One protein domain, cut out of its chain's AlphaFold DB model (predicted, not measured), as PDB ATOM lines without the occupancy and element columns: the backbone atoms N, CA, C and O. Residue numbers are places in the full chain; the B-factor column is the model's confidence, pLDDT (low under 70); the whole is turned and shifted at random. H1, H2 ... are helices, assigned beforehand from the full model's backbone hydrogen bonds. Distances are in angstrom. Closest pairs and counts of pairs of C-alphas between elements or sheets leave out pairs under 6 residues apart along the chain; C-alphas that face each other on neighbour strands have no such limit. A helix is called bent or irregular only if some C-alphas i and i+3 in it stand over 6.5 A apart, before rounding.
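AT A GLANCE: This is residues 2 to 86 of the 245 residues of the protein "Hypothetical protein" of Symbiodinium sp. KB8 (UniProt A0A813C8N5). Look first for a long helical hairpin, H4 and H5 side by side and running opposite ways, whose connecting loop sticks out past the body with residues 53 to 66. Three short helices accompany the hairpin: H3 packs on H5 with residues 67 to 74 of H5, toward that loop, and H1 and H2 lie farthest from the mean of the C-alphas. The printed part has 85 residues, with five named helices, H1 to H5 in order along the chain, and no named strand; the class is all helix. The whole is compact, with a radius of gyration of the C-alphas of 13.6 A, and elongated, spanning 43 by 25 by 19 A.

IN THESE COORDINATES: Find C-alpha 2 at (34.242, 4.284, 13.963), where H1 begins; it covers residues 2 to 7. Next comes H2, residues 9 to 12, and then H3, residues 22 to 28, 9.8 A from first to last C-alpha. Go on to C-alpha 38 at (21.958, 13.131, 2.982), from which H4 runs through residues 38 to 54 over 27.3 A. H4 is irregular, but only just: C-alphas 51 and 54 are 6.6 A apart. H5, the longest helix by residues with 18, takes residues 65 to 82, measures 26.4 A from first to last C-alpha and ends at C-alpha 82, (23.077, 18.556, 5.591).

HOW THE PARTS SIT: Start at H1, which touches H2 only at the corner by their link, and only just, with 3 pairs of C-alphas within 8 A; the closest are those of Ile 5 and Ala 12, 5.2 A apart. H1 and H3 also only just touch, with 3 such pairs, the closest C-alphas being those of Leu 2 and Val 28 at 6.8 A; they run the same way at a steep tilt of 48 degrees. H2 only just touches H4, again with 3 pairs, at residues 40 to 41 alone; the closest C-alphas, of Ser 10 and Glu 40, are 6.8 A apart. H3 touches H5 at its residues 67 to 74 alone, the same way at a shallow tilt of 32 degrees; look at the closest C-alphas, Pro 22 and Phe 71, 5.1 A apart. H4 and H5 touch as a hairpin, opposite ways at a shallow tilt of 24 degrees, with the C-alphas of Thr 38 and Leu 82 closest at 6.1 A. The helix packing is mostly aligned, only just: of 3 touching pairs with a tilt, 2 are shallow. H1 is apart from H4 and H5, and H2 is apart from H3 and H5. In the backbone, every O i to N i+4 pair is within hydrogen-bond range in H1, H3 and H5; H4 has 6 of 13, beside 8 of 14 for O i to N i+3, and H2 is too short for an O i to N i+4 pair.

THE WHOLE: The two C-alphas farthest apart are those of Val 58 and Trp 86, 44.9 A. Without residues 53 to 66, which stand free, the body spans 29 by 26 by 19 A. The printed part has no cut and no long link; the link H1 to H2 is tight and the other three are short. Check the B-factor column: mean pLDDT of the printed part is 78.2, and in this model residues 50 to 68 and 85 to 86 are under 70.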
ATOM      1  N   LEU A   2      34.768   3.065  14.606       87.12
ATOM      2  CA  LEU A   2      34.242   4.284  13.963       87.12
ATOM      3  C   LEU A   2      34.227   4.218  12.431       87.12
ATOM      4  O   LEU A   2      33.209   4.507  11.826       87.12
ATOM      5  N   GLU A   3      35.301   3.730  11.809       89.00
ATOM      6  CA  GLU A   3      35.365   3.578  10.347       89.00
ATOM      7  C   GLU A   3      34.247   2.694   9.788       89.00
ATOM      8  O   GLU A   3      33.677   3.003   8.752       89.00
ATOM      9  N   GLN A   4      33.868   1.630  10.500       91.19
ATOM     10  CA  GLN A   4      32.752   0.776  10.088       91.19
ATOM     11  C   GLN A   4      31.410   1.503  10.209       91.19
ATOM     12  O   GLN A   4      30.530   1.294   9.381       91.19
ATOM     13  N   ILE A   5      31.263   2.383  11.207       91.12
ATOM     14  CA  ILE A   5      30.087   3.251  11.326       91.12
ATOM     15  C   ILE A   5      30.051   4.234  10.159       91.12
ATOM     16  O   ILE A   5      29.006   4.394   9.550       91.12
ATOM     17  N   TRP A   6      31.176   4.848   9.800       93.25
ATOM     18  CA  TRP A   6      31.240   5.783   8.680       93.25
ATOM     19  C   TRP A   6      30.951   5.115   7.334       93.25
ATOM     20  O   TRP A   6      30.107   5.602   6.590       93.25
ATOM     21  N   ILE A   7      31.568   3.964   7.054       93.12
ATOM     22  CA  ILE A   7      31.383   3.216   5.798       93.12
ATOM     23  C   ILE A   7      29.957   2.664   5.670       93.12
ATOM     24  O   ILE A   7      29.414   2.580   4.569       93.12
ATOM     25  N   HIS A   8      29.343   2.260   6.784       92.56
ATOM     26  CA  HIS A   8      28.025   1.627   6.806       92.56
ATOM     27  C   HIS A   8      27.010   2.437   7.614       92.56
ATOM     28  O   HIS A   8      26.202   1.860   8.343       92.56
ATOM     29  N   ALA A   9      27.035   3.763   7.476       90.44
ATOM     30  CA  ALA A   9      26.287   4.687   8.327       90.44
ATOM     31  C   ALA A   9      24.791   4.370   8.420       90.44
ATOM     32  O   ALA A   9      24.262   4.280   9.526       90.44
ATOM     33  N   SER A  10      24.129   4.090   7.296       86.81
ATOM     34  CA  SER A  10      22.694   3.769   7.269       86.81
ATOM     35  C   SER A  10      22.324   2.473   8.001       86.81
ATOM     36  O   SER A  10      21.194   2.322   8.462       86.81
ATOM     37  N   LYS A  11      23.272   1.536   8.144       89.31
ATOM     38  CA  LYS A  11      23.088   0.282   8.897       89.31
ATOM     39  C   LYS A  11      23.559   0.395  10.343       89.31
ATOM     40  O   LYS A  11      23.010  -0.268  11.218       89.31
ATOM     41  N   ALA A  12      24.612   1.172  10.576       89.44
ATOM     42  CA  ALA A  12      25.276   1.279  11.866       89.44
ATOM     43  C   ALA A  12      24.597   2.290  12.796       89.44
ATOM     44  O   ALA A  12      24.619   2.103  14.013       89.44
ATOM     45  N   LEU A  13      23.998   3.349  12.244       89.00
ATOM     46  CA  LEU A  13      23.270   4.343  13.020       89.00
ATOM     47  C   LEU A  13      21.836   3.857  13.285       89.00
ATOM     48  O   LEU A  13      21.066   3.646  12.346       89.00
ATOM     49  N   PRO A  14      21.447   3.674  14.557       85.88
ATOM     50  CA  PRO A  14      20.102   3.239  14.888       85.88
ATOM     51  C   PRO A  14      19.076   4.350  14.627       85.88
ATOM     52  O   PRO A  14      19.329   5.530  14.863       85.88
ATOM     53  N   ARG A  15      17.854   3.958  14.246       85.06
ATOM     54  CA  ARG A  15      16.683   4.861  14.206       85.06
ATOM     55  C   ARG A  15      16.186   5.268  15.599       85.06
ATOM     56  O   ARG A  15      15.295   6.092  15.739       85.06
ATOM     57  N   THR A  16      16.723   4.662  16.651       84.25
ATOM     58  CA  THR A  16      16.492   5.083  18.033       84.25
ATOM     59  C   THR A  16      17.688   5.881  18.522       84.25
ATOM     60  O   THR A  16      18.822   5.589  18.152       84.25
ATOM     61  N   ARG A  17      17.443   6.886  19.371       82.31
ATOM     62  CA  ARG A  17      18.511   7.733  19.910       82.31
ATOM     63  C   ARG A  17      19.544   6.874  20.660       82.31
ATOM     64  O   ARG A  17      19.169   6.225  21.641       82.31
ATOM     65  N   PRO A  18      20.821   6.871  20.244       83.75
ATOM     66  CA  PRO A  18      21.849   6.103  20.930       83.75
ATOM     67  C   PRO A  18      22.270   6.796  22.236       83.75
ATOM     68  O   PRO A  18      22.220   8.023  22.349       83.75
ATOM     69  N   ASN A  19      22.706   6.011  23.224       85.75
ATOM     70  CA  ASN A  19      23.258   6.533  24.476       85.75
ATOM     71  C   ASN A  19      24.736   6.916  24.278       85.75
ATOM     72  O   ASN A  19      25.634   6.149  24.621       85.75
ATOM     73  N   LEU A  20      24.975   8.062  23.637       85.25
ATOM     74  CA  LEU A  20      26.308   8.607  23.362       85.25
ATOM     75  C   LEU A  20      26.437   9.997  23.977       85.25
ATOM     76  O   LEU A  20      25.481  10.775  23.965       85.25
ATOM     77  N   SER A  21      27.643  10.330  24.437       86.00
ATOM     78  CA  SER A  21      27.953  11.700  24.838       86.00
ATOM     79  C   SER A  21      27.937  12.635  23.618       86.00
ATOM     80  O   SER A  21      28.248  12.193  22.505       86.00
ATOM     81  N   PRO A  22      27.652  13.938  23.792       84.12
ATOM     82  CA  PRO A  22      27.635  14.898  22.684       84.12
ATOM     83  C   PRO A  22      28.948  14.943  21.885       84.12
ATOM     84  O   PRO A  22      28.930  15.053  20.663       84.12
ATOM     85  N   LYS A  23      30.098  14.786  22.557       87.12
ATOM     86  CA  LYS A  23      31.418  14.752  21.902       87.12
ATOM     87  C   LYS A  23      31.577  13.545  20.979       87.12
ATOM     88  O   LYS A  23      32.043  13.694  19.855       87.12
ATOM     89  N   LEU A  24      31.182  12.360  21.448       87.75
ATOM     90  CA  LEU A  24      31.258  11.139  20.646       87.75
ATOM     91  C   LEU A  24      30.234  11.166  19.509       87.75
ATOM     92  O   LEU A  24      30.509  10.663  18.424       87.75
ATOM     93  N   LEU A  25      29.076  11.791  19.737       88.06
ATOM     94  CA  LEU A  25      28.098  12.027  18.686       88.06
ATOM     95  C   LEU A  25      28.665  12.918  17.578       88.06
ATOM     96  O   LEU A  25      28.505  12.578  16.412       88.06
ATOM     97  N   ASP A  26      29.341  14.017  17.919       88.12
ATOM     98  CA  ASP A  26      29.953  14.908  16.924       88.12
ATOM     99  C   ASP A  26      31.046  14.192  16.107       88.12
ATOM    100  O   ASP A  26      31.130  14.390  14.898       88.12
ATOM    101  N   GLU A  27      31.824  13.297  16.733       88.62
ATOM    102  CA  GLU A  27      32.816  12.466  16.032       88.62
ATOM    103  C   GLU A  27      32.159  11.430  15.102       88.62
ATOM    104  O   GLU A  27      32.573  11.263  13.951       88.62
ATOM    105  N   VAL A  28      31.116  10.740  15.573       89.00
ATOM    106  CA  VAL A  28      30.367   9.754  14.776       89.00
ATOM    107  C   VAL A  28      29.655  10.430  13.605       89.00
ATOM    108  O   VAL A  28      29.714   9.923  12.487       89.00
ATOM    109  N   LEU A  29      29.029  11.583  13.850       87.94
ATOM    110  CA  LEU A  29      28.291  12.366  12.862       87.94
ATOM    111  C   LEU A  29      29.179  13.303  12.045       87.94
ATOM    112  O   LEU A  29      28.697  14.294  11.497       87.94
ATOM    113  N   ASN A  30      30.472  13.008  11.922       85.56
ATOM    114  CA  ASN A  30      31.314  13.741  10.997       85.56
ATOM    115  C   ASN A  30      30.797  13.537   9.560       85.56
ATOM    116  O   ASN A  30      31.088  12.534   8.910       85.56
ATOM    117  N   LEU A  31      30.013  14.501   9.073       79.56
ATOM    118  CA  LEU A  31      29.350  14.470   7.767       79.56
ATOM    119  C   LEU A  31      30.332  14.413   6.595       79.56
ATOM    120  O   LEU A  31      29.931  14.075   5.487       79.56
ATOM    121  N   ASP A  32      31.599  14.762   6.819       85.62
ATOM    122  CA  ASP A  32      32.642  14.591   5.812       85.62
ATOM    123  C   ASP A  32      33.089  13.121   5.709       85.62
ATOM    124  O   ASP A  32      33.740  12.752   4.750       85.62
ATOM    125  N   LEU A  33      32.730  12.243   6.646       89.56
ATOM    126  CA  LEU A  33      33.137  10.832   6.634       89.56
ATOM    127  C   LEU A  33      31.961   9.859   6.497       89.56
ATOM    128  O   LEU A  33      32.169   8.706   6.138       89.56
ATOM    129  N   LEU A  34      30.728  10.292   6.757       91.75
ATOM    130  CA  LEU A  34      29.556   9.421   6.683       91.75
ATOM    131  C   LEU A  34      29.214   9.040   5.234       91.75
ATOM    132  O   LEU A  34      28.699   9.854   4.472       91.75
ATOM    133  N   CYS A  35      29.440   7.775   4.879       91.56
ATOM    134  CA  CYS A  35      29.084   7.195   3.587       91.56
ATOM    135  C   CYS A  35      27.603   6.798   3.538       91.56
ATOM    136  O   CYS A  35      27.261   5.615   3.511       91.56
ATOM    137  N   ALA A  36      26.717   7.790   3.560       89.62
ATOM    138  CA  ALA A  36      25.285   7.604   3.365       89.62
ATOM    139  C   ALA A  36      24.659   8.846   2.738       89.62
ATOM    140  O   ALA A  36      25.167   9.960   2.890       89.62
ATOM    141  N   GLU A  37      23.538   8.646   2.051       88.50
ATOM    142  CA  GLU A  37      22.817   9.749   1.436       88.50
ATOM    143  C   GLU A  37      22.332  10.748   2.485       88.50
ATOM    144  O   GLU A  37      21.931  10.399   3.599       88.50
ATOM    145  N   THR A  38      22.343  12.022   2.099       88.00
ATOM    146  CA  THR A  38      21.958  13.131   2.982       88.00
ATOM    147  C   THR A  38      20.541  12.954   3.537       88.00
ATOM    148  O   THR A  38      20.307  13.217   4.718       88.00
ATOM    149  N   GLU A  39      19.613  12.461   2.714       88.50
ATOM    150  CA  GLU A  39      18.230  12.187   3.121       88.50
ATOM    151  C   GLU A  39      18.146  11.085   4.183       88.50
ATOM    152  O   GLU A  39      17.463  11.256   5.188       88.50
ATOM    153  N   GLU A  40      18.902   9.994   4.025       89.56
ATOM    154  CA  GLU A  40      18.899   8.884   4.985       89.56
ATOM    155  C   GLU A  40      19.415   9.327   6.358       89.56
ATOM    156  O   GLU A  40      18.816   9.014   7.388       89.56
ATOM    157  N   ILE A  41      20.507  10.099   6.389       89.00
ATOM    158  CA  ILE A  41      21.027  10.642   7.648       89.00
ATOM    159  C   ILE A  41      20.019  11.618   8.261       89.00
ATOM    160  O   ILE A  41      19.785  11.568   9.469       89.00
ATOM    161  N   ARG A  42      19.371  12.468   7.456       89.62
ATOM    162  CA  ARG A  42      18.340  13.395   7.939       89.62
ATOM    163  C   ARG A  42      17.160  12.655   8.572       89.62
ATOM    164  O   ARG A  42      16.722  13.029   9.659       89.62
ATOM    165  N   GLU A  43      16.668  11.596   7.938       90.25
ATOM    166  CA  GLU A  43      15.604  10.749   8.490       90.25
ATOM    167  C   GLU A  43      16.011  10.119   9.831       90.25
ATOM    168  O   GLU A  43      15.224  10.092  10.779       90.25
ATOM    169  N   ILE A  44      17.256   9.648   9.946       90.12
ATOM    170  CA  ILE A  44      17.767   9.073  11.195       90.12
ATOM    171  C   ILE A  44      17.819  10.142  12.291       90.12
ATOM    172  O   ILE A  44      17.282   9.921  13.376       90.12
ATOM    173  N   LEU A  45      18.407  11.308  12.019       89.25
ATOM    174  CA  LEU A  45      18.555  12.367  13.024       89.25
ATOM    175  C   LEU A  45      17.198  12.920  13.486       89.25
ATOM    176  O   LEU A  45      16.971  13.049  14.688       89.25
ATOM    177  N   THR A  46      16.258  13.148  12.565       88.25
ATOM    178  CA  THR A  46      14.900  13.626  12.900       88.25
ATOM    179  C   THR A  46      14.105  12.603  13.724       88.25
ATOM    180  O   THR A  46      13.319  12.971  14.599       88.25
ATOM    181  N   SER A  47      14.344  11.297  13.541       88.00
ATOM    182  CA  SER A  47      13.712  10.255  14.368       88.00
ATOM    183  C   SER A  47      14.141  10.299  15.847       88.00
ATOM    184  O   SER A  47      13.402   9.858  16.741       88.00
ATOM    185  N   TRP A  48      15.304  10.886  16.144       86.88
ATOM    186  CA  TRP A  48      15.791  11.047  17.513       86.88
ATOM    187  C   TRP A  48      15.092  12.189  18.262       86.88
ATOM    188  O   TRP A  48      14.897  12.065  19.474       86.88
ATOM    189  N   GLU A  49      14.639  13.236  17.563       74.44
ATOM    190  CA  GLU A  49      13.884  14.365  18.140       74.44
ATOM    191  C   GLU A  49      12.532  13.904  18.719       74.44
ATOM    192  O   GLU A  49      12.141  14.263  19.832       74.44
ATOM    193  N   GLY A  50      11.826  13.018  18.005       62.69
ATOM    194  CA  GLY A  50      10.508  12.515  18.415       62.69
ATOM    195  C   GLY A  50      10.522  11.561  19.618       62.69
ATOM    196  O   GLY A  50       9.485  11.335  20.248       62.69
ATOM    197  N   SER A  51      11.686  11.008  19.974       58.03
ATOM    198  CA  SER A  51      11.804   9.942  20.980       58.03
ATOM    199  C   SER A  51      11.693  10.432  22.436       58.03
ATOM    200  O   SER A  51      11.417   9.626  23.326       58.03
ATOM    201  N   LYS A  52      11.830  11.742  22.705       54.66
ATOM    202  CA  LYS A  52      11.696  12.314  24.065       54.66
ATOM    203  C   LYS A  52      10.241  12.516  24.522       54.66
ATOM    204  O   LYS A  52       9.983  12.518  25.722       54.66
ATOM    205  N   LYS A  53       9.256  12.605  23.618       49.41
ATOM    206  CA  LYS A  53       7.858  12.916  23.999       49.41
ATOM    207  C   LYS A  53       7.090  11.783  24.706       49.41
ATOM    208  O   LYS A  53       5.930  11.980  25.048       49.41
ATOM    209  N   ARG A  54       7.683  10.602  24.941       44.72
ATOM    210  CA  ARG A  54       6.954   9.434  25.494       44.72
ATOM    211  C   ARG A  54       7.348   8.958  26.897       44.72
ATOM    212  O   ARG A  54       6.748   7.991  27.354       44.72
ATOM    213  N   LYS A  55       8.267   9.611  27.618       43.22
ATOM    214  CA  LYS A  55       8.558   9.263  29.029       43.22
ATOM    215  C   LYS A  55       8.879  10.477  29.909       43.22
ATOM    216  O   LYS A  55       9.858  10.471  30.643       43.22
ATOM    217  N   ALA A  56       8.025  11.498  29.889       40.06
ATOM    218  CA  ALA A  56       7.929  12.420  31.021       40.06
ATOM    219  C   ALA A  56       7.063  11.763  32.109       40.06
ATOM    220  O   ALA A  56       5.889  12.075  32.289       40.06
ATOM    221  N   THR A  57       7.637  10.775  32.795       40.09
ATOM    222  CA  THR A  57       7.157  10.322  34.100       40.09
ATOM    223  C   THR A  57       8.281  10.604  35.083       40.09
ATOM    224  O   THR A  57       9.227   9.833  35.182       40.09
ATOM    225  N   VAL A  58       8.175  11.766  35.730       47.59
ATOM    226  CA  VAL A  58       8.677  12.095  37.071       47.59
ATOM    227  C   VAL A  58      10.031  11.468  37.434       47.59
ATOM    228  O   VAL A  58      10.078  10.471  38.148       47.59
ATOM    229  N   ILE A  59      11.136  12.098  37.030       43.56
ATOM    230  CA  ILE A  59      12.403  12.018  37.773       43.56
ATOM    231  C   ILE A  59      12.991  13.429  37.824       43.56
ATOM    232  O   ILE A  59      13.035  14.118  36.812       43.56
ATOM    233  N   LYS A  60      13.356  13.849  39.038       42.97
ATOM    234  CA  LYS A  60      13.833  15.183  39.416       42.97
ATOM    235  C   LYS A  60      14.933  15.690  38.475       42.97
ATOM    236  O   LYS A  60      15.973  15.054  38.323       42.97
ATOM    237  N   GLU A  61      14.643  16.831  37.866       47.94
ATOM    238  CA  GLU A  61      15.455  17.587  36.919       47.94
ATOM    239  C   GLU A  61      16.369  18.547  37.681       47.94
ATOM    240  O   GLU A  61      15.904  19.614  38.049       47.94
ATOM    241  N   GLU A  62      17.639  18.210  37.915       48.19
ATOM    242  CA  GLU A  62      18.657  19.258  38.150       48.19
ATOM    243  C   GLU A  62      19.981  18.963  37.413       48.19
ATOM    244  O   GLU A  62      20.588  19.903  36.921       48.19
ATOM    245  N   ASP A  63      20.351  17.696  37.156       47.16
ATOM    246  CA  ASP A  63      21.625  17.373  36.462       47.16
ATOM    247  C   ASP A  63      21.484  16.788  35.036       47.16
ATOM    248  O   ASP A  63      22.463  16.680  34.301       47.16
ATOM    249  N   ALA A  64      20.279  16.390  34.606       50.56
ATOM    250  CA  ALA A  64      20.055  15.749  33.296       50.56
ATOM    251  C   ALA A  64      19.609  16.720  32.182       50.56
ATOM    252  O   ALA A  64      19.516  16.320  31.017       50.56
ATOM    253  N   GLY A  65      19.305  17.973  32.540       54.84
ATOM    254  CA  GLY A  65      18.815  18.999  31.614       54.84
ATOM    255  C   GLY A  65      19.873  19.416  30.594       54.84
ATOM    256  O   GLY A  65      19.611  19.392  29.393       54.84
ATOM    257  N   ASP A  66      21.092  19.681  31.065       62.03
ATOM    258  CA  ASP A  66      22.157  20.260  30.241       62.03
ATOM    259  C   ASP A  66      22.663  19.295  29.156       62.03
ATOM    260  O   ASP A  66      22.827  19.670  27.996       62.03
ATOM    261  N   GLU A  67      22.874  18.015  29.482       61.75
ATOM    262  CA  GLU A  67      23.436  17.051  28.522       61.75
ATOM    263  C   GLU A  67      22.413  16.604  27.460       61.75
ATOM    264  O   GLU A  67      22.752  16.355  26.295       61.75
ATOM    265  N   ALA A  68      21.131  16.534  27.836       66.38
ATOM    266  CA  ALA A  68      20.052  16.222  26.907       66.38
ATOM    267  C   ALA A  68      19.809  17.352  25.897       66.38
ATOM    268  O   ALA A  68      19.437  17.047  24.757       66.38
ATOM    269  N   ASP A  69      20.018  18.599  26.314       76.94
ATOM    270  CA  ASP A  69      19.950  19.803  25.483       76.94
ATOM    271  C   ASP A  69      21.167  19.910  24.542       76.94
ATOM    272  O   ASP A  69      21.032  20.132  23.336       76.94
ATOM    273  N   LEU A  70      22.366  19.590  25.044       80.69
ATOM    274  CA  LEU A  70      23.604  19.524  24.254       80.69
ATOM    275  C   LEU A  70      23.547  18.493  23.116       80.69
ATOM    276  O   LEU A  70      24.039  18.751  22.012       80.69
ATOM    277  N   PHE A  71      22.954  17.318  23.353       84.94
ATOM    278  CA  PHE A  71      22.783  16.307  22.303       84.94
ATOM    279  C   PHE A  71      21.872  16.812  21.180       84.94
ATOM    280  O   PHE A  71      22.196  16.650  20.006       84.94
ATOM    281  N   GLU A  72      20.735  17.407  21.541       82.94
ATOM    282  CA  GLU A  72      19.740  17.911  20.590       82.94
ATOM    283  C   GLU A  72      20.315  19.065  19.771       82.94
ATOM    284  O   GLU A  72      20.266  19.042  18.543       82.94
ATOM    285  N   THR A  73      21.020  19.979  20.438       86.19
ATOM    286  CA  THR A  73      21.811  21.032  19.792       86.19
ATOM    287  C   THR A  73      22.819  20.456  18.791       86.19
ATOM    288  O   THR A  73      22.957  20.961  17.676       86.19
ATOM    289  N   THR A  74      23.512  19.370  19.149       85.38
ATOM    290  CA  THR A  74      24.495  18.720  18.266       85.38
ATOM    291  C   THR A  74      23.825  18.062  17.058       85.38
ATOM    292  O   THR A  74      24.288  18.248  15.933       85.38
ATOM    293  N   ALA A  75      22.724  17.332  17.252       84.12
ATOM    294  CA  ALA A  75      21.974  16.709  16.162       84.12
ATOM    295  C   ALA A  75      21.400  17.759  15.191       84.12
ATOM    296  O   ALA A  75      21.607  17.646  13.981       84.12
ATOM    297  N   ASN A  76      20.791  18.827  15.715       86.62
ATOM    298  CA  ASN A  76      20.221  19.919  14.919       86.62
ATOM    299  C   ASN A  76      21.293  20.635  14.092       86.62
ATOM    300  O   ASN A  76      21.121  20.844  12.890       86.62
ATOM    301  N   LYS A  77      22.456  20.911  14.693       88.94
ATOM    302  CA  LYS A  77      23.624  21.461  13.989       88.94
ATOM    303  C   LYS A  77      24.046  20.594  12.796       88.94
ATOM    304  O   LYS A  77      24.476  21.127  11.770       88.94
ATOM    305  N   HIS A  78      23.954  19.266  12.900       86.12
ATOM    306  CA  HIS A  78      24.258  18.366  11.782       86.12
ATOM    307  C   HIS A  78      23.158  18.368  10.716       86.12
ATOM    308  O   HIS A  78      23.484  18.434   9.533       86.12
ATOM    309  N   ILE A  79      21.878  18.412  11.099       86.38
ATOM    310  CA  ILE A  79      20.757  18.572  10.151       86.38
ATOM    311  C   ILE A  79      20.902  19.867   9.336       86.38
ATOM    312  O   ILE A  79      20.756  19.856   8.115       86.38
ATOM    313  N   GLU A  80      21.258  20.981   9.974       86.25
ATOM    314  CA  GLU A  80      21.498  22.247   9.270       86.25
ATOM    315  C   GLU A  80      22.657  22.147   8.270       86.25
ATOM    316  O   GLU A  80      22.589  22.682   7.160       86.25
ATOM    317  N   ARG A  81      23.728  21.431   8.630       83.12
ATOM    318  CA  ARG A  81      24.874  21.202   7.737       83.12
ATOM    319  C   ARG A  81      24.516  20.337   6.529       83.12
ATOM    320  O   ARG A  81      25.073  20.578   5.458       83.12
ATOM    321  N   LEU A  82      23.594  19.386   6.682       83.81
ATOM    322  CA  LEU A  82      23.077  18.556   5.591       83.81
ATOM    323  C   LEU A  82      22.317  19.371   4.534       83.81
ATOM    324  O   LEU A  82      22.273  18.982   3.373       83.81
ATOM    325  N   ASN A  83      21.777  20.541   4.881       80.81
ATOM    326  CA  ASN A  83      21.054  21.397   3.932       80.81
ATOM    327  C   ASN A  83      21.974  22.191   2.981       80.81
ATOM    328  O   ASN A  83      21.500  23.023   2.208       80.81
ATOM    329  N   ARG A  84      23.294  21.966   3.020       79.44
ATOM    330  CA  ARG A  84      24.248  22.659   2.146       79.44
ATOM    331  C   ARG A  84      24.263  22.022   0.743       79.44
ATOM    332  O   ARG A  84      24.645  20.863   0.618       79.44
ATOM    333  N   PRO A  85      23.969  22.778  -0.331       65.75
ATOM    334  CA  PRO A  85      23.665  22.225  -1.659       65.75
ATOM    335  C   PRO A  85      24.849  21.640  -2.457       65.75
ATOM    336  O   PRO A  85      24.655  21.194  -3.582       65.75
ATOM    337  N   TRP A  86      26.075  21.634  -1.920       59.94
ATOM    338  CA  TRP A  86      27.296  21.373  -2.705       59.94
ATOM    339  C   TRP A  86      28.149  20.203  -2.209       59.94
ATOM    340  O   TRP A  86      29.324  20.109  -2.565       59.94
TER     341      TRP A  86